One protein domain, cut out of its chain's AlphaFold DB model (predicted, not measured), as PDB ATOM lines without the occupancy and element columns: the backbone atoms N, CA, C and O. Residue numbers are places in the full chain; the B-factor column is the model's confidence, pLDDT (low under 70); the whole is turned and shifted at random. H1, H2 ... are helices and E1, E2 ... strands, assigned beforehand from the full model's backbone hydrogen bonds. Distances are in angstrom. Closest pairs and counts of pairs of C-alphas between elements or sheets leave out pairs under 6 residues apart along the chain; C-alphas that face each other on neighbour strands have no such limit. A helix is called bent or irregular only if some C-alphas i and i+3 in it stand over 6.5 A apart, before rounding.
ATOM      1  N   SER A 480     -49.792 -19.293  32.085       66.06
ATOM      2  CA  SER A 480     -50.825 -19.696  31.123       66.06
ATOM      3  C   SER A 480     -52.258 -19.328  31.535       66.06
ATOM      4  O   SER A 480     -53.117 -19.238  30.657       66.06
ATOM      5  N   GLU A 481     -52.492 -19.084  32.827       70.44
ATOM      6  CA  GLU A 481     -53.773 -18.669  33.419       70.44
ATOM      7  C   GLU A 481     -53.951 -17.147  33.453       70.44
ATOM      8  O   GLU A 481     -55.035 -16.653  33.763       70.44
ATOM      9  N   SER A 482     -52.919 -16.380  33.081       67.69
ATOM     10  CA  SER A 482     -53.087 -14.949  32.847       67.69
ATOM     11  C   SER A 482     -54.056 -14.743  31.674       67.69
ATOM     12  O   SER A 482     -53.821 -15.212  30.555       67.69
ATOM     13  N   GLY A 483     -55.165 -14.033  31.919       56.22
ATOM     14  CA  GLY A 483     -56.269 -13.845  30.961       56.22
ATOM     15  C   GLY A 483     -55.868 -13.233  29.611       56.22
ATOM     16  O   GLY A 483     -56.676 -13.206  28.687       56.22
ATOM     17  N   ASN A 484     -54.616 -12.779  29.462       69.25
ATOM     18  CA  ASN A 484     -54.057 -12.324  28.197       69.25
ATOM     19  C   ASN A 484     -52.550 -12.635  28.046       69.25
ATOM     20  O   ASN A 484     -51.738 -11.745  27.796       69.25
ATOM     21  N   LYS A 485     -52.155 -13.912  28.175       73.06
ATOM     22  CA  LYS A 485     -50.750 -14.379  28.069       73.06
ATOM     23  C   LYS A 485     -49.953 -13.860  26.859       73.06
ATOM     24  O   LYS A 485     -48.742 -13.705  26.949       73.06
ATOM     25  N   LYS A 486     -50.613 -13.582  25.726       77.31
ATOM     26  CA  LYS A 486     -49.958 -13.006  24.536       77.31
ATOM     27  C   LYS A 486     -49.487 -11.573  24.788       77.31
ATOM     28  O   LYS A 486     -48.377 -11.250  24.397       77.31
ATOM     29  N   LYS A 487     -50.299 -10.772  25.484       80.00
ATOM     30  CA  LYS A 487     -49.978  -9.398  25.889       80.00
ATOM     31  C   LYS A 487     -48.886  -9.357  26.960       80.00
ATOM     32  O   LYS A 487     -48.091  -8.430  26.999       80.00
ATOM     33  N   LEU A 488     -48.819 -10.375  27.823       81.12
ATOM     34  CA  LEU A 488     -47.728 -10.495  28.796       81.12
ATOM     35  C   LEU A 488     -46.379 -10.752  28.102       81.12
ATOM     36  O   LEU A 488     -45.387 -10.135  28.468       81.12
ATOM     37  N   LEU A 489     -46.365 -11.603  27.070       84.75
ATOM     38  CA  LEU A 489     -45.177 -11.918  26.263       84.75
ATOM     39  C   LEU A 489     -44.727 -10.788  25.323       84.75
ATOM     40  O   LEU A 489     -43.642 -10.874  24.761       84.75
ATOM     41  N   GLU A 490     -45.535  -9.741  25.138       85.69
ATOM     42  CA  GLU A 490     -45.126  -8.529  24.410       85.69
ATOM     43  C   GLU A 490     -44.145  -7.670  25.221       85.69
ATOM     44  O   GLU A 490     -43.424  -6.862  24.639       85.69
ATOM     45  N   LYS A 491     -44.076  -7.855  26.547       88.12
ATOM     46  CA  LYS A 491     -43.066  -7.211  27.393       88.12
ATOM     47  C   LYS A 491     -41.720  -7.915  27.202       88.12
ATOM     48  O   LYS A 491     -41.622  -9.117  27.477       88.12
ATOM     49  N   LYS A 492     -40.693  -7.176  26.762       86.88
ATOM     50  CA  LYS A 492     -39.358  -7.729  26.456       86.88
ATOM     51  C   LYS A 492     -38.777  -8.463  27.667       86.88
ATOM     52  O   LYS A 492     -38.243  -9.553  27.508       86.88
ATOM     53  N   GLU A 493     -38.958  -7.921  28.866       90.12
ATOM     54  CA  GLU A 493     -38.411  -8.448  30.122       90.12
ATOM     55  C   GLU A 493     -39.025  -9.808  30.483       90.12
ATOM     56  O   GLU A 493     -38.326 -10.728  30.898       90.12
ATOM     57  N   VAL A 494     -40.333  -9.975  30.253       90.62
ATOM     58  CA  VAL A 494     -41.039 -11.240  30.514       90.62
ATOM     59  C   VAL A 494     -40.628 -12.302  29.495       90.62
ATOM     60  O   VAL A 494     -40.373 -13.448  29.863       90.62
ATOM     61  N   ALA A 495     -40.546 -11.940  28.211       91.56
ATOM     62  CA  ALA A 495     -40.064 -12.854  27.178       91.56
ATOM     63  C   ALA A 495     -38.613 -13.284  27.451       91.56
ATOM     64  O   ALA A 495     -38.309 -14.475  27.360       91.56
ATOM     65  N   PHE A 496     -37.760 -12.337  27.852       94.38
ATOM     66  CA  PHE A 496     -36.371 -12.584  28.226       94.38
ATOM     67  C   PHE A 496     -36.268 -13.607  29.362       94.38
ATOM     68  O   PHE A 496     -35.634 -14.649  29.199       94.38
ATOM     69  N   GLU A 497     -36.979 -13.374  30.466       95.12
ATOM     70  CA  GLU A 497     -36.963 -14.263  31.631       95.12
ATOM     71  C   GLU A 497     -37.510 -15.666  31.302       95.12
ATOM     72  O   GLU A 497     -36.952 -16.684  31.714       95.12
ATOM     73  N   ILE A 498     -38.558 -15.763  30.476       94.19
ATOM     74  CA  ILE A 498     -39.109 -17.050  30.021       94.19
ATOM     75  C   ILE A 498     -38.103 -17.822  29.157       94.19
ATOM     76  O   ILE A 498     -37.967 -19.041  29.312       94.19
ATOM     77  N   GLY A 499     -37.405 -17.142  28.244       94.75
ATOM     78  CA  GLY A 499     -36.359 -17.770  27.438       94.75
ATOM     79  C   GLY A 499     -35.170 -18.209  28.296       94.75
ATOM     80  O   GLY A 499     -34.669 -19.320  28.121       94.75
ATOM     81  N   LYS A 500     -34.793 -17.404  29.294       96.69
ATOM     82  CA  LYS A 500     -33.746 -17.724  30.270       96.69
ATOM     83  C   LYS A 500     -34.083 -18.969  31.093       96.69
ATOM     84  O   LYS A 500     -33.267 -19.886  31.181       96.69
ATOM     85  N   ILE A 501     -35.317 -19.064  31.598       96.25
ATOM     86  CA  ILE A 501     -35.843 -20.268  32.263       96.25
ATOM     87  C   ILE A 501     -35.739 -21.490  31.343       96.25
ATOM     88  O   ILE A 501     -35.323 -22.566  31.779       96.25
ATOM     89  N   ALA A 502     -36.118 -21.353  30.071       94.81
ATOM     90  CA  ALA A 502     -36.059 -22.461  29.124       94.81
ATOM     91  C   ALA A 502     -34.621 -22.950  28.905       94.81
ATOM     92  O   ALA A 502     -34.377 -24.153  29.006       94.81
ATOM     93  N   LEU A 503     -33.664 -22.040  28.676       95.38
ATOM     94  CA  LEU A 503     -32.244 -22.381  28.524       95.38
ATOM     95  C   LEU A 503     -31.681 -23.051  29.777       95.38
ATOM     96  O   LEU A 503     -31.037 -24.093  29.664       95.38
ATOM     97  N   PHE A 504     -31.970 -22.500  30.956       97.06
ATOM     98  CA  PHE A 504     -31.551 -23.073  32.232       97.06
ATOM     99  C   PHE A 504     -32.053 -24.514  32.398       97.06
ATOM    100  O   PHE A 504     -31.275 -25.425  32.673       97.06
ATOM    101  N   ARG A 505     -33.338 -24.768  32.124       95.12
ATOM    102  CA  ARG A 505     -33.891 -26.137  32.114       95.12
ATOM    103  C   ARG A 505     -33.229 -27.016  31.049       95.12
ATOM    104  O   ARG A 505     -33.071 -28.222  31.247       95.12
ATOM    105  N   GLY A 506     -32.830 -26.415  29.929       94.25
ATOM    106  CA  GLY A 506     -32.082 -27.042  28.843       94.25
ATOM    107  C   GLY A 506     -30.716 -27.591  29.265       94.25
ATOM    108  O   GLY A 506     -30.337 -28.647  28.759       94.25
ATOM    109  N   ILE A 507     -30.038 -26.955  30.229       96.50
ATOM    110  CA  ILE A 507     -28.761 -27.432  30.792       96.50
ATOM    111  C   ILE A 507     -28.932 -28.823  31.414       96.50
ATOM    112  O   ILE A 507     -28.133 -29.717  31.164       96.50
ATOM    113  N   PHE A 508     -30.014 -29.038  32.164       96.38
ATOM    114  CA  PHE A 508     -30.280 -30.301  32.866       96.38
ATOM    115  C   PHE A 508     -31.156 -31.282  32.075       96.38
ATOM    116  O   PHE A 508     -31.300 -32.445  32.459       96.38
ATOM    117  N   ARG A 509     -31.782 -30.830  30.980       92.88
ATOM    118  CA  ARG A 509     -32.723 -31.618  30.162       92.88
ATOM    119  C   ARG A 509     -33.863 -32.256  30.975       92.88
ATOM    120  O   ARG A 509     -34.308 -33.367  30.665       92.88
ATOM    121  N   VAL A 510     -34.332 -31.529  31.987       91.81
ATOM    122  CA  VAL A 510     -35.461 -31.887  32.868       91.81
ATOM    123  C   VAL A 510     -36.795 -31.927  32.119       91.81
ATOM    124  O   VAL A 510     -36.848 -31.669  30.918       91.81
ATOM    125  N   THR A 511     -37.887 -32.261  32.817       85.69
ATOM    126  CA  THR A 511     -39.255 -32.345  32.275       85.69
ATOM    127  C   THR A 511     -39.672 -31.175  31.361       85.69
ATOM    128  O   THR A 511     -39.101 -30.084  31.368       85.69
ATOM    129  N   ASP A 512     -40.734 -31.416  30.583       79.88
ATOM    130  CA  ASP A 512     -41.263 -30.502  29.570       79.88
ATOM    131  C   ASP A 512     -41.316 -29.033  29.984       79.88
ATOM    132  O   ASP A 512     -41.961 -28.663  30.967       79.88
ATOM    133  N   PHE A 513     -40.699 -28.192  29.155       88.12
ATOM    134  CA  PHE A 513     -40.913 -26.762  29.210       88.12
ATOM    135  C   PHE A 513     -42.336 -26.436  28.736       88.12
ATOM    136  O   PHE A 513     -42.766 -26.833  27.650       88.12
ATOM    137  N   ASN A 514     -43.091 -25.753  29.590       87.00
ATOM    138  CA  ASN A 514     -44.446 -25.292  29.320       87.00
ATOM    139  C   ASN A 514     -44.735 -24.077  30.199       87.00
ATOM    140  O   ASN A 514     -44.323 -24.053  31.356       87.00
ATOM    141  N   LEU A 515     -45.521 -23.121  29.703       87.62
ATOM    142  CA  LEU A 515     -45.878 -21.927  30.482       87.62
ATOM    143  C   LEU A 515     -46.706 -22.224  31.752       87.62
ATOM    144  O   LEU A 515     -46.806 -21.371  32.623       87.62
ATOM    145  N   ARG A 516     -47.287 -23.425  31.895       84.88
ATOM    146  CA  ARG A 516     -47.918 -23.892  33.149       84.88
ATOM    147  C   ARG A 516     -46.910 -24.202  34.254       84.88
ATOM    148  O   ARG A 516     -47.289 -24.218  35.416       84.88
ATOM    149  N   ASN A 517     -45.653 -24.439  33.888       88.50
ATOM    150  CA  ASN A 517     -44.554 -24.732  34.809       88.50
ATOM    151  C   ASN A 517     -43.783 -23.456  35.195       88.50
ATOM    152  O   ASN A 517     -42.635 -23.528  35.629       88.50
ATOM    153  N   ILE A 518     -44.395 -22.289  34.985       91.25
ATOM    154  CA  ILE A 518     -43.872 -20.986  35.386       91.25
ATOM    155  C   ILE A 518     -44.981 -20.292  36.171       91.25
ATOM    156  O   ILE A 518     -46.046 -19.990  35.622       91.25
ATOM    157  N   LEU A 519     -44.744 -20.101  37.464       89.19
ATOM    158  CA  LEU A 519     -45.605 -19.334  38.354       89.19
ATOM    159  C   LEU A 519     -45.210 -17.861  38.306       89.19
ATOM    160  O   LEU A 519     -44.065 -17.532  37.999       89.19
ATOM    161  N   MET A 520     -46.170 -16.993  38.605       86.81
ATOM    162  CA  MET A 520     -45.953 -15.556  38.729       86.81
ATOM    163  C   MET A 520     -46.290 -15.140  40.158       86.81
ATOM    164  O   MET A 520     -47.390 -15.429  40.636       86.81
ATOM    165  N   ASP A 521     -45.329 -14.522  40.840       85.19
ATOM    166  CA  ASP A 521     -45.510 -14.015  42.198       85.19
ATOM    167  C   ASP A 521     -46.268 -12.671  42.183       85.19
ATOM    168  O   ASP A 521     -46.534 -12.093  41.124       85.19
ATOM    169  N   ALA A 522     -46.652 -12.178  43.362       80.75
ATOM    170  CA  ALA A 522     -47.461 -10.964  43.502       80.75
ATOM    171  C   ALA A 522     -46.774  -9.695  42.958       80.75
ATOM    172  O   ALA A 522     -47.455  -8.771  42.514       80.75
ATOM    173  N   ASP A 523     -45.443  -9.662  42.957       83.81
ATOM    174  CA  ASP A 523     -44.618  -8.574  42.415       83.81
ATOM    175  C   ASP A 523     -44.381  -8.682  40.892       83.81
ATOM    176  O   ASP A 523     -43.747  -7.812  40.294       83.81
ATOM    177  N   GLY A 524     -44.907  -9.729  40.247       82.44
ATOM    178  CA  GLY A 524     -44.717 -10.008  38.824       82.44
ATOM    179  C   GLY A 524     -43.460 -10.818  38.497       82.44
ATOM    180  O   GLY A 524     -43.229 -11.104  37.319       82.44
ATOM    181  N   SER A 525     -42.669 -11.217  39.500       88.75
ATOM    182  CA  SER A 525     -41.514 -12.096  39.308       88.75
ATOM    183  C   SER A 525     -41.943 -13.495  38.852       88.75
ATOM    184  O   SER A 525     -43.010 -14.002  39.210       88.75
ATOM    185  N   LEU A 526     -41.113 -14.127  38.017       92.81
ATOM    186  CA  LEU A 526     -41.381 -15.457  37.473       92.81
ATOM    187  C   LEU A 526     -40.566 -16.515  38.213       92.81
ATOM    188  O   LEU A 526     -39.369 -16.345  38.438       92.81
ATOM    189  N   VAL A 527     -41.216 -17.629  38.545       93.25
ATOM    190  CA  VAL A 527     -40.595 -18.773  39.223       93.25
ATOM    191  C   VAL A 527     -40.890 -20.038  38.428       93.25
ATOM    192  O   VAL A 527     -42.048 -20.425  38.262       93.25
ATOM    193  N   SER A 528     -39.849 -20.699  37.917       93.69
ATOM    194  CA  SER A 528     -40.020 -22.000  37.257       93.69
ATOM    195  C   SER A 528     -40.197 -23.112  38.288       93.69
ATOM    196  O   SER A 528     -39.613 -23.055  39.371       93.69
ATOM    197  N   ILE A 529     -41.031 -24.098  37.957       90.25
ATOM    198  CA  ILE A 529     -41.318 -25.262  38.794       90.25
ATOM    199  C   ILE A 529     -41.336 -26.564  37.975       90.25
ATOM    200  O   ILE A 529     -41.288 -26.584  36.740       90.25
ATOM    201  N   ASP A 530     -41.493 -27.677  38.687       86.62
ATOM    202  CA  ASP A 530     -41.654 -29.036  38.164       86.62
ATOM    203  C   ASP A 530     -40.412 -29.598  37.418       86.62
ATOM    204  O   ASP A 530     -40.557 -30.414  36.506       86.62
ATOM    205  N   GLU A 531     -39.190 -29.189  37.787       90.12
ATOM    206  CA  GLU A 531     -37.897 -29.605  37.194       90.12
ATOM    207  C   GLU A 531     -37.402 -31.013  37.596       90.12
ATOM    208  O   GLU A 531     -36.291 -31.189  38.085       90.12
ATOM    209  N   GLY A 532     -38.211 -32.044  37.373       88.31
ATOM    210  CA  GLY A 532     -37.797 -33.435  37.605       88.31
ATOM    211  C   GLY A 532     -37.102 -34.111  36.414       88.31
ATOM    212  O   GLY A 532     -37.094 -33.598  35.291       88.31
ATOM    213  N   ASP A 533     -36.640 -35.339  36.646       87.88
ATOM    214  CA  ASP A 533     -36.125 -36.283  35.652       87.88
ATOM    215  C   ASP A 533     -34.995 -35.706  34.768       87.88
ATOM    216  O   ASP A 533     -35.158 -35.529  33.551       87.88
ATOM    217  N   ILE A 534     -33.839 -35.414  35.368       93.38
ATOM    218  CA  ILE A 534     -32.633 -34.946  34.662       93.38
ATOM    219  C   ILE A 534     -32.304 -35.894  33.493       93.38
ATOM    220  O   ILE A 534     -32.334 -37.120  33.614       93.38
ATOM    221  N   GLY A 535     -32.011 -35.329  32.319       88.69
ATOM    222  CA  GLY A 535     -31.701 -36.100  31.108       88.69
ATOM    223  C   GLY A 535     -32.891 -36.712  30.368       88.69
ATOM    224  O   GLY A 535     -32.710 -37.392  29.352       88.69
ATOM    225  N   LYS A 536     -34.128 -36.469  30.814       86.25
ATOM    226  CA  LYS A 536     -35.332 -37.005  30.162       86.25
ATOM    227  C   LYS A 536     -35.583 -36.423  28.773       86.25
ATOM    228  O   LYS A 536     -36.229 -37.081  27.944       86.25
ATOM    229  N   ARG A 537     -35.158 -35.183  28.503       83.06
ATOM    230  CA  ARG A 537     -35.477 -34.468  27.251       83.06
ATOM    231  C   ARG A 537     -34.272 -34.337  26.329       83.06
ATOM    232  O   ARG A 537     -33.121 -34.401  26.728       83.06
ATOM    233  N   LYS A 538     -34.570 -34.167  25.040       78.56
ATOM    234  CA  LYS A 538     -33.563 -33.903  24.000       78.56
ATOM    235  C   LYS A 538     -33.525 -32.449  23.544       78.56
ATOM    236  O   LYS A 538     -32.581 -32.079  22.872       78.56
ATOM    237  N   GLY A 539     -34.585 -31.695  23.816       82.81
ATOM    238  CA  GLY A 539     -34.753 -30.321  23.360       82.81
ATOM    239  C   GLY A 539     -34.954 -29.364  24.528       82.81
ATOM    240  O   GLY A 539     -35.168 -29.829  25.648       82.81
ATOM    241  N   ILE A 540     -34.855 -28.068  24.257       90.00
ATOM    242  CA  ILE A 540     -34.977 -26.971  25.220       90.00
ATOM    243  C   ILE A 540     -36.449 -26.543  25.319       90.00
ATOM    244  O   ILE A 540     -37.064 -26.709  26.371       90.00
ATOM    245  N   PHE A 541     -37.062 -26.099  24.213       86.00
ATOM    246  CA  PHE A 541     -38.436 -25.562  24.217       86.00
ATOM    247  C   PHE A 541     -39.503 -26.612  23.871       86.00
ATOM    248  O   PHE A 541     -40.672 -26.491  24.244       86.00
ATOM    249  N   GLY A 542     -39.111 -27.685  23.176       77.19
ATOM    250  CA  GLY A 542     -40.019 -28.763  22.780       77.19
ATOM    251  C   GLY A 542     -41.047 -28.355  21.710       77.19
ATOM    252  O   GLY A 542     -41.233 -27.195  21.359       77.19
ATOM    253  N   ALA A 543     -41.748 -29.336  21.133       77.12
ATOM    254  CA  ALA A 543     -42.607 -29.085  19.967       77.12
ATOM    255  C   ALA A 543     -43.856 -28.229  20.263       77.12
ATOM    256  O   ALA A 543     -44.385 -27.605  19.346       77.12
ATOM    257  N   ARG A 544     -44.343 -28.225  21.514       77.25
ATOM    258  CA  ARG A 544     -45.580 -27.528  21.912       77.25
ATOM    259  C   ARG A 544     -45.396 -26.021  22.074       77.25
ATOM    260  O   ARG A 544     -46.352 -25.293  21.837       77.25
ATOM    261  N   GLU A 545     -44.190 -25.566  22.405       85.25
ATOM    262  CA  GLU A 545     -43.902 -24.148  22.655       85.25
ATOM    263  C   GLU A 545     -43.184 -23.460  21.481       85.25
ATOM    264  O   GLU A 545     -42.723 -22.330  21.605       85.25
ATOM    265  N   LYS A 546     -43.164 -24.087  20.292       82.69
ATOM    266  CA  LYS A 546     -42.574 -23.509  19.065       82.69
ATOM    267  C   LYS A 546     -43.127 -22.131  18.693       82.69
ATOM    268  O   LYS A 546     -42.456 -21.369  18.009       82.69
ATOM    269  N   TRP A 547     -44.351 -21.815  19.109       86.31
ATOM    270  CA  TRP A 547     -44.982 -20.521  18.854       86.31
ATOM    271  C   TRP A 547     -44.297 -19.364  19.604       86.31
ATOM    272  O   TRP A 547     -44.433 -18.217  19.180       86.31
ATOM    273  N   LEU A 548     -43.520 -19.648  20.661       88.62
ATOM    274  CA  LEU A 548     -42.743 -18.640  21.388       88.62
ATOM    275  C   LEU A 548     -41.667 -17.977  20.526       88.62
ATOM    276  O   LEU A 548     -41.268 -16.866  20.844       88.62
ATOM    277  N   LYS A 549     -41.266 -18.585  19.401       88.69
ATOM    278  CA  LYS A 549     -40.348 -17.977  18.419       88.69
ATOM    279  C   LYS A 549     -40.792 -16.605  17.914       88.69
ATOM    280  O   LYS A 549     -39.964 -15.825  17.473       88.69
ATOM    281  N   LYS A 550     -42.095 -16.303  17.975       89.00
ATOM    282  CA  LYS A 550     -42.609 -14.969  17.642       89.00
ATOM    283  C   LYS A 550     -42.090 -13.886  18.603       89.00
ATOM    284  O   LYS A 550     -41.969 -12.739  18.199       89.00
ATOM    285  N   TYR A 551     -41.832 -14.251  19.857       90.38
ATOM    286  CA  TYR A 551     -41.417 -13.352  20.938       90.38
ATOM    287  C   TYR A 551     -39.929 -13.512  21.277       90.38
ATOM    288  O   TYR A 551     -39.273 -12.563  21.686       90.38
ATOM    289  N   LEU A 552     -39.398 -14.716  21.070       92.00
ATOM    290  CA  LEU A 552     -38.000 -15.090  21.242       92.00
ATOM    291  C   LEU A 552     -37.292 -15.060  19.883       92.00
ATOM    292  O   LEU A 552     -37.025 -16.110  19.291       92.00
ATOM    293  N   THR A 553     -37.073 -13.853  19.356       90.06
ATOM    294  CA  THR A 553     -36.338 -13.652  18.098       90.06
ATOM    295  C   THR A 553     -34.871 -14.077  18.247       90.06
ATOM    296  O   THR A 553     -34.383 -14.146  19.376       90.06
ATOM    297  N   PRO A 554     -34.142 -14.340  17.145       92.00
ATOM    298  CA  PRO A 554     -32.728 -14.718  17.216       92.00
ATOM    299  C   PRO A 554     -31.858 -13.745  18.022       92.00
ATOM    300  O   PRO A 554     -31.038 -14.190  18.819       92.00
ATOM    301  N   ASP A 555     -32.091 -12.435  17.897       89.94
ATOM    302  CA  ASP A 555     -31.342 -11.419  18.649       89.94
ATOM    303  C   ASP A 555     -31.619 -11.499  20.156       89.94
ATOM    304  O   ASP A 555     -30.692 -11.553  20.960       89.94
ATOM    305  N   VAL A 556     -32.895 -11.606  20.545       92.06
ATOM    306  CA  VAL A 556     -33.290 -11.778  21.953       92.06
ATOM    307  C   VAL A 556     -32.720 -13.082  22.512       92.06
ATOM    308  O   VAL A 556     -32.214 -13.116  23.628       92.06
ATOM    309  N   MET A 557     -32.759 -14.161  21.732       94.69
ATOM    310  CA  MET A 557     -32.212 -15.455  22.137       94.69
ATOM    311  C   MET A 557     -30.694 -15.441  22.279       94.69
ATOM    312  O   MET A 557     -30.176 -16.133  23.154       94.69
ATOM    313  N   LYS A 558     -29.992 -14.647  21.468       94.88
ATOM    314  CA  LYS A 558     -28.553 -14.435  21.603       94.88
ATOM    315  C   LYS A 558     -28.219 -13.701  22.904       94.88
ATOM    316  O   LYS A 558     -27.369 -14.191  23.641       94.88
ATOM    317  N   GLU A 559     -28.938 -12.622  23.231       95.81
ATOM    318  CA  GLU A 559     -28.784 -11.910  24.516       95.81
ATOM    319  C   GLU A 559     -29.023 -12.860  25.711       95.81
ATOM    320  O   GLU A 559     -28.230 -12.914  26.650       95.81
ATOM    321  N   ILE A 560     -30.091 -13.667  25.659       96.88
ATOM    322  CA  ILE A 560     -30.420 -14.651  26.706       96.88
ATOM    323  C   ILE A 560     -29.342 -15.736  26.816       96.88
ATOM    324  O   ILE A 560     -28.986 -16.153  27.918       96.88
ATOM    325  N   TYR A 561     -28.837 -16.231  25.683       97.00
ATOM    326  CA  TYR A 561     -27.775 -17.230  25.666       97.00
ATOM    327  C   TYR A 561     -26.511 -16.693  26.332       97.00
ATOM    328  O   TYR A 561     -25.988 -17.361  27.225       97.00
ATOM    329  N   GLU A 562     -26.075 -15.488  25.959       96.50
ATOM    330  CA  GLU A 562     -24.913 -14.808  26.541       96.50
ATOM    331  C   GLU A 562     -25.059 -14.630  28.062       96.50
ATOM    332  O   GLU A 562     -24.115 -14.911  28.799       96.50
ATOM    333  N   ASP A 563     -26.252 -14.284  28.553       96.00
ATOM    334  CA  ASP A 563     -26.542 -14.196  29.992       96.00
ATOM    335  C   ASP A 563     -26.471 -15.564  30.708       96.00
ATOM    336  O   ASP A 563     -25.906 -15.703  31.797       96.00
ATOM    337  N   VAL A 564     -26.981 -16.631  30.086       96.19
ATOM    338  CA  VAL A 564     -26.943 -17.982  30.674       96.19
ATOM    339  C   VAL A 564     -25.523 -18.560  30.692       96.19
ATOM    340  O   VAL A 564     -25.149 -19.234  31.661       96.19
ATOM    341  N   VAL A 565     -24.719 -18.302  29.656       95.69
ATOM    342  CA  VAL A 565     -23.337 -18.808  29.545       95.69
ATOM    343  C   VAL A 565     -22.277 -17.845  30.078       95.69
ATOM    344  O   VAL A 565     -21.096 -18.197  30.071       95.69
ATOM    345  N   ASN A 566     -22.648 -16.667  30.588       94.94
ATOM    346  CA  ASN A 566     -21.692 -15.848  31.329       94.94
ATOM    347  C   ASN A 566     -21.128 -16.651  32.515       94.94
ATOM    348  O   ASN A 566     -21.790 -17.539  33.063       94.94
ATOM    349  N   GLU A 567     -19.854 -16.417  32.834       95.50
ATOM    350  CA  GLU A 567     -19.153 -17.115  33.923       95.50
ATOM    351  C   GLU A 567     -19.265 -18.655  33.849       95.50
ATOM    352  O   GLU A 567     -19.218 -19.350  34.866       95.50
ATOM    353  N   LYS A 568     -19.399 -19.219  32.636       95.44
ATOM    354  CA  LYS A 568     -19.719 -20.641  32.416       95.44
ATOM    355  C   LYS A 568     -18.872 -21.603  33.241       95.44
ATOM    356  O   LYS A 568     -19.406 -22.565  33.779       95.44
ATOM    357  N   LYS A 569     -17.562 -21.354  33.346       94.81
ATOM    358  CA  LYS A 569     -16.640 -22.201  34.123       94.81
ATOM    359  C   LYS A 569     -17.027 -22.258  35.601       94.81
ATOM    360  O   LYS A 569     -17.046 -23.337  36.182       94.81
ATOM    361  N   GLU A 570     -17.367 -21.115  36.188       96.75
ATOM    362  CA  GLU A 570     -17.771 -21.019  37.589       96.75
ATOM    363  C   GLU A 570     -19.149 -21.650  37.814       96.75
ATOM    364  O   GLU A 570     -19.329 -22.442  38.741       96.75
ATOM    365  N   LYS A 571     -20.111 -21.375  36.924       97.88
ATOM    366  CA  LYS A 571     -21.445 -21.991  36.979       97.88
ATOM    367  C   LYS A 571     -21.384 -23.513  36.815       97.88
ATOM    368  O   LYS A 571     -22.055 -24.236  37.546       97.88
ATOM    369  N   ALA A 572     -20.554 -24.011  35.899       96.94
ATOM    370  CA  ALA A 572     -20.332 -25.439  35.683       96.94
ATOM    371  C   ALA A 572     -19.703 -26.114  36.911       96.94
ATOM    372  O   ALA A 572     -20.177 -27.167  37.338       96.94
ATOM    373  N   ALA A 573     -18.686 -25.488  37.517       96.81
ATOM    374  CA  ALA A 573     -18.068 -25.980  38.747       96.81
ATOM    375  C   ALA A 573     -19.079 -26.042  39.906       96.81
ATOM    376  O   ALA A 573     -19.129 -27.038  40.628       96.81
ATOM    377  N   PHE A 574     -19.932 -25.021  40.034       97.62
ATOM    378  CA  PHE A 574     -21.012 -24.994  41.021       97.62
ATOM    379  C   PHE A 574     -22.021 -26.132  40.813       97.62
ATOM    380  O   PHE A 574     -22.340 -26.845  41.764       97.62
ATOM    381  N   ILE A 575     -22.479 -26.356  39.572       97.69
ATOM    382  CA  ILE A 575     -23.378 -27.473  39.242       97.69
ATOM    383  C   ILE A 575     -22.725 -28.814  39.596       97.69
ATOM    384  O   ILE A 575     -23.367 -29.644  40.233       97.69
ATOM    385  N   CYS A 576     -21.463 -29.028  39.212       96.44
ATOM    386  CA  CYS A 576     -20.757 -30.281  39.488       96.44
ATOM    387  C   CYS A 576     -20.655 -30.548  40.992       96.44
ATOM    388  O   CYS A 576     -21.065 -31.615  41.439       96.44
ATOM    389  N   SER A 577     -20.202 -29.558  41.767       95.31
ATOM    390  CA  SER A 577     -20.110 -29.641  43.232       95.31
ATOM    391  C   SER A 577     -21.458 -29.989  43.875       95.31
ATOM    392  O   SER A 577     -21.547 -30.882  44.722       95.31
ATOM    393  N   LEU A 578     -22.541 -29.346  43.425       94.56
ATOM    394  CA  LEU A 578     -23.875 -29.621  43.950       94.56
ATOM    395  C   LEU A 578     -24.365 -31.026  43.567       94.56
ATOM    396  O   LEU A 578     -24.918 -31.736  44.402       94.56
ATOM    397  N   MET A 579     -24.129 -31.464  42.331       94.50
ATOM    398  CA  MET A 579     -24.484 -32.817  41.892       94.50
ATOM    399  C   MET A 579     -23.693 -33.899  42.636       94.50
ATOM    400  O   MET A 579     -24.261 -34.934  42.984       94.50
ATOM    401  N   GLU A 580     -22.416 -33.664  42.935       92.25
ATOM    402  CA  GLU A 580     -21.609 -34.562  43.768       92.25
ATOM    403  C   GLU A 580     -22.169 -34.649  45.189       92.25
ATOM    404  O   GLU A 580     -22.376 -35.753  45.694       92.25
ATOM    405  N   LYS A 581     -22.518 -33.504  45.795       89.06
ATOM    406  CA  LYS A 581     -23.156 -33.447  47.119       89.06
ATOM    407  C   LYS A 581     -24.476 -34.223  47.170       89.06
ATOM    408  O   LYS A 581     -24.781 -34.852  48.174       89.06
ATOM    409  N   PHE A 582     -25.248 -34.208  46.086       87.88
ATOM    410  CA  PHE A 582     -26.509 -34.952  45.966       87.88
ATOM    411  C   PHE A 582     -26.313 -36.421  45.532       87.88
ATOM    412  O   PHE A 582     -27.285 -37.127  45.257       87.88
ATOM    413  N   GLY A 583     -25.069 -36.904  45.438       88.56
ATOM    414  CA  GLY A 583     -24.766 -38.303  45.143       88.56
ATOM    415  C   GLY A 583     -25.036 -38.724  43.694       88.56
ATOM    416  O   GLY A 583     -25.290 -39.903  43.428       88.56
ATOM    417  N   TYR A 584     -25.009 -37.793  42.734       90.31
ATOM    418  CA  TYR A 584     -25.097 -38.149  41.317       90.31
ATOM    419  C   TYR A 584     -23.803 -38.806  40.833       90.31
ATOM    420  O   TYR A 584     -22.693 -38.411  41.180       90.31
ATOM    421  N   SER A 585     -23.934 -39.818  39.975       92.00
ATOM    422  CA  SER A 585     -22.775 -40.474  39.366       92.00
ATOM    423  C   SER A 585     -22.035 -39.536  38.411       92.00
ATOM    424  O   SER A 585     -22.679 -38.760  37.699       92.00
ATOM    425  N   LYS A 586     -20.714 -39.720  38.284       90.50
ATOM    426  CA  LYS A 586     -19.859 -38.988  37.333       90.50
ATOM    427  C   LYS A 586     -20.405 -38.976  35.898       90.50
ATOM    428  O   LYS A 586     -20.319 -37.948  35.239       90.50
ATOM    429  N   ASP A 587     -21.037 -40.059  35.442       91.25
ATOM    430  CA  ASP A 587     -21.635 -40.142  34.098       91.25
ATOM    431  C   ASP A 587     -22.796 -39.154  33.892       91.25
ATOM    432  O   ASP A 587     -22.951 -38.567  32.818       91.25
ATOM    433  N   VAL A 588     -23.622 -38.954  34.924       91.25
ATOM    434  CA  VAL A 588     -24.751 -38.012  34.875       91.25
ATOM    435  C   VAL A 588     -24.227 -36.580  34.911       91.25
ATOM    436  O   VAL A 588     -24.673 -35.758  34.117       91.25
ATOM    437  N   ILE A 589     -23.224 -36.306  35.751       94.69
ATOM    438  CA  ILE A 589     -22.547 -35.002  35.815       94.69
ATOM    439  C   ILE A 589     -21.925 -34.656  34.457       94.69
ATOM    440  O   ILE A 589     -22.204 -33.598  33.899       94.69
ATOM    441  N   ALA A 590     -21.157 -35.582  33.875       93.50
ATOM    442  CA  ALA A 590     -20.551 -35.410  32.557       93.50
ATOM    443  C   ALA A 590     -21.603 -35.168  31.461       93.50
ATOM    444  O   ALA A 590     -21.382 -34.361  30.561       93.50
ATOM    445  N   SER A 591     -22.767 -35.820  31.552       94.19
ATOM    446  CA  SER A 591     -23.874 -35.602  30.613       94.19
ATOM    447  C   SER A 591     -24.454 -34.188  30.719       94.19
ATOM    448  O   SER A 591     -24.640 -33.540  29.691       94.19
ATOM    449  N   VAL A 592     -24.696 -33.691  31.940       96.12
ATOM    450  CA  VAL A 592     -25.185 -32.318  32.172       96.12
ATOM    451  C   VAL A 592     -24.173 -31.289  31.670       96.12
ATOM    452  O   VAL A 592     -24.557 -30.347  30.979       96.12
ATOM    453  N   MET A 593     -22.879 -31.499  31.926       97.12
ATOM    454  CA  MET A 593     -21.827 -30.622  31.399       97.12
ATOM    455  C   MET A 593     -21.790 -30.641  29.869       97.12
ATOM    456  O   MET A 593     -21.796 -29.583  29.247       97.12
ATOM    457  N   GLY A 594     -21.888 -31.820  29.250       95.62
ATOM    458  CA  GLY A 594     -21.976 -31.938  27.794       95.62
ATOM    459  C   GLY A 594     -23.191 -31.215  27.197       95.62
ATOM    460  O   GLY A 594     -23.100 -30.638  26.113       95.62
ATOM    461  N   TRP A 595     -24.335 -31.195  27.889       95.88
ATOM    462  CA  TRP A 595     -25.502 -30.416  27.453       95.88
ATOM    463  C   TRP A 595     -25.315 -28.914  27.639       95.88
ATOM    464  O   TRP A 595     -25.777 -28.154  26.791       95.88
ATOM    465  N   TYR A 596     -24.625 -28.489  28.699       96.81
ATOM    466  CA  TYR A 596     -24.259 -27.086  28.874       96.81
ATOM    467  C   TYR A 596     -23.258 -26.626  27.798       96.81
ATOM    468  O   TYR A 596     -23.309 -25.490  27.326       96.81
ATOM    469  N   ASP A 597     -22.374 -27.525  27.359       94.38
ATOM    470  CA  ASP A 597     -21.418 -27.288  26.276       94.38
ATOM    471  C   ASP A 597     -22.057 -27.185  24.899       94.38
ATOM    472  O   ASP A 597     -21.649 -26.347  24.102       94.38
ATOM    473  N   THR A 598     -23.113 -27.952  24.657       94.31
ATOM    474  CA  THR A 598     -23.820 -28.009  23.367       94.31
ATOM    475  C   THR A 598     -25.126 -27.206  23.361       94.31
ATOM    476  O   THR A 598     -26.030 -27.457  22.553       94.31
ATOM    477  N   LEU A 599     -25.266 -26.246  24.284       93.19
ATOM    478  CA  LEU A 599     -26.501 -25.478  24.454       93.19
ATOM    479  C   LEU A 599     -26.803 -24.613  23.218       93.19
ATOM    480  O   LEU A 599     -27.944 -24.598  22.758       93.19
ATOM    481  N   GLU A 600     -25.787 -23.974  22.634       94.12
ATOM    482  CA  GLU A 600     -25.919 -23.163  21.412       94.12
ATOM    483  C   GLU A 600     -26.328 -24.004  20.198       94.12
ATOM    484  O   GLU A 600     -27.285 -23.673  19.500       94.12
ATOM    485  N   ASP A 601     -25.659 -25.141  19.986       93.50
ATOM    486  CA  ASP A 601     -25.988 -26.070  18.899       93.50
ATOM    487  C   ASP A 601     -27.436 -26.552  19.008       93.50
ATOM    488  O   ASP A 601     -28.157 -26.649  18.016       93.50
ATOM    489  N   SER A 602     -27.903 -26.779  20.236       91.56
ATOM    490  CA  SER A 602     -29.289 -27.160  20.500       91.56
ATOM    491  C   SER A 602     -30.285 -26.057  20.137       91.56
ATOM    492  O   SER A 602     -31.380 -26.360  19.656       91.56
ATOM    493  N   LEU A 603     -29.931 -24.787  20.348       91.62
ATOM    494  CA  LEU A 603     -30.759 -23.645  19.950       91.62
ATOM    495  C   LEU A 603     -30.816 -23.495  18.427       91.62
ATOM    496  O   LEU A 603     -31.908 -23.292  17.886       91.62
ATOM    497  N   LYS A 604     -29.682 -23.681  17.738       91.56
ATOM    498  CA  LYS A 604     -29.603 -23.700  16.267       91.56
ATOM    499  C   LYS A 604     -30.432 -24.841  15.675       91.56
ATOM    500  O   LYS A 604     -31.249 -24.619  14.783       91.56
ATOM    501  N   GLU A 605     -30.321 -26.055  16.223       90.75
ATOM    502  CA  GLU A 605     -31.137 -27.207  15.805       90.75
ATOM    503  C   GLU A 605     -32.645 -26.966  15.987       90.75
ATOM    504  O   GLU A 605     -33.467 -27.445  15.197       90.75
ATOM    505  N   GLU A 606     -33.032 -26.232  17.034       89.25
ATOM    506  CA  GLU A 606     -34.426 -25.858  17.271       89.25
ATOM    507  C   GLU A 606     -34.864 -24.624  16.475       89.25
ATOM    508  O   GLU A 606     -36.068 -24.355  16.418       89.25
ATOM    509  N   GLY A 607     -33.939 -23.933  15.802       88.31
ATOM    510  CA  GLY A 607     -34.152 -22.742  14.980       88.31
ATOM    511  C   GLY A 607     -34.512 -21.500  15.795       88.31
ATOM    512  O   GLY A 607     -35.456 -20.800  15.418       88.31
TER     513      GLY A 607
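What this domain is: This is residues 480 to 607 of the 609 residues of an uncharacterized protein of Flavobacteriaceae bacterium (UniProt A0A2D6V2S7). The long helix H2 runs through the middle, with H4 packed across one side of it and the small strand hairpin E1 and E2 over another. The helical hairpin H5 and H6 makes one end of the longest axis, where H6 meets the last turn of H2; H1 lies at the opposite end. The printed part has 128 residues, with seven named helices and two named strands in the order H1 H2 E1 E2 H3 H4 H5 H6 H7; the sheet, E1 - E2, is antiparallel and the class is mostly helix. It is compact, with a radius of gyration of the C-alphas of 14.8 A and spans of 44 by 29 by 26 A, only just elongated.

How they stand to each other: Start at H1, residues 485 to 488, close but not clearly touching H2, residues 492 to 508; their closest C-alphas, Leu 488 and Val 494, are 6.9 A apart. H2 is the hub, touching three helices. Next look at E1, residues 518 to 520, and E2, residues 526 to 528, an antiparallel hairpin at 151 degrees; N 519 and O 527 are 2.8 A apart, within hydrogen-bond range. The closest C-alphas of H2 and E2, Ile 501 and Ser 528, are 6.7 A apart. H3, residues 543 to 550, is apart from H2 and irregular: C-alphas 544 and 547 are 7.7 A apart. H4, residues 554 to 565, touches H2 at a steep tilt of 53 degrees, the same way, closest at the C-alphas of Lys 500 and Ile 560, 5.8 A. H5, residues 568 to 581, and H6, residues 586 to 597, form a helical hairpin and only just touch, with 3 pairs of C-alphas within 8 A; the closest are Cys 576 and Ile 589, 6.2 A. H6 touches H2 with residues 592 to 596 alone, closest at the C-alphas of Ile 507 and Tyr 596, 4.9 A. H7, residues 599 to 606, only just touches H2, with 3 pairs of C-alphas within 8 A; the closest are Ile 507 and Leu 599, 7.0 A. Every O i to N i+4 pair is within hydrogen-bond range in H4, H5, H6 and H7, against 12 of 13 in H2 and 0 of 4 in H3, where 3 of 5 O i to N i+3 pairs are; H1 is too short for an O i to N i+4 pair.

Where its parts are: Find C-alpha 485 at (-50.750, -14.379, 28.069), where H1 begins. H2 runs 25.2 A from C-alpha 492 at (-39.358, -7.729, 26.456), H5 19.8 A, H6 16.2 A and H4 16.0 A. H7 ends at C-alpha 606, (-34.426, -25.858, 17.271).

The domain as a whole: The C-alphas farthest apart, Gly 483 and Lys 586, are 44.7 A from each other. The printed part has no cut; the link from E2 to H3, residues 529 to 542, is long. Mean pLDDT of the printed part is 89.7; residues 480 and 482 to 484 are under 70.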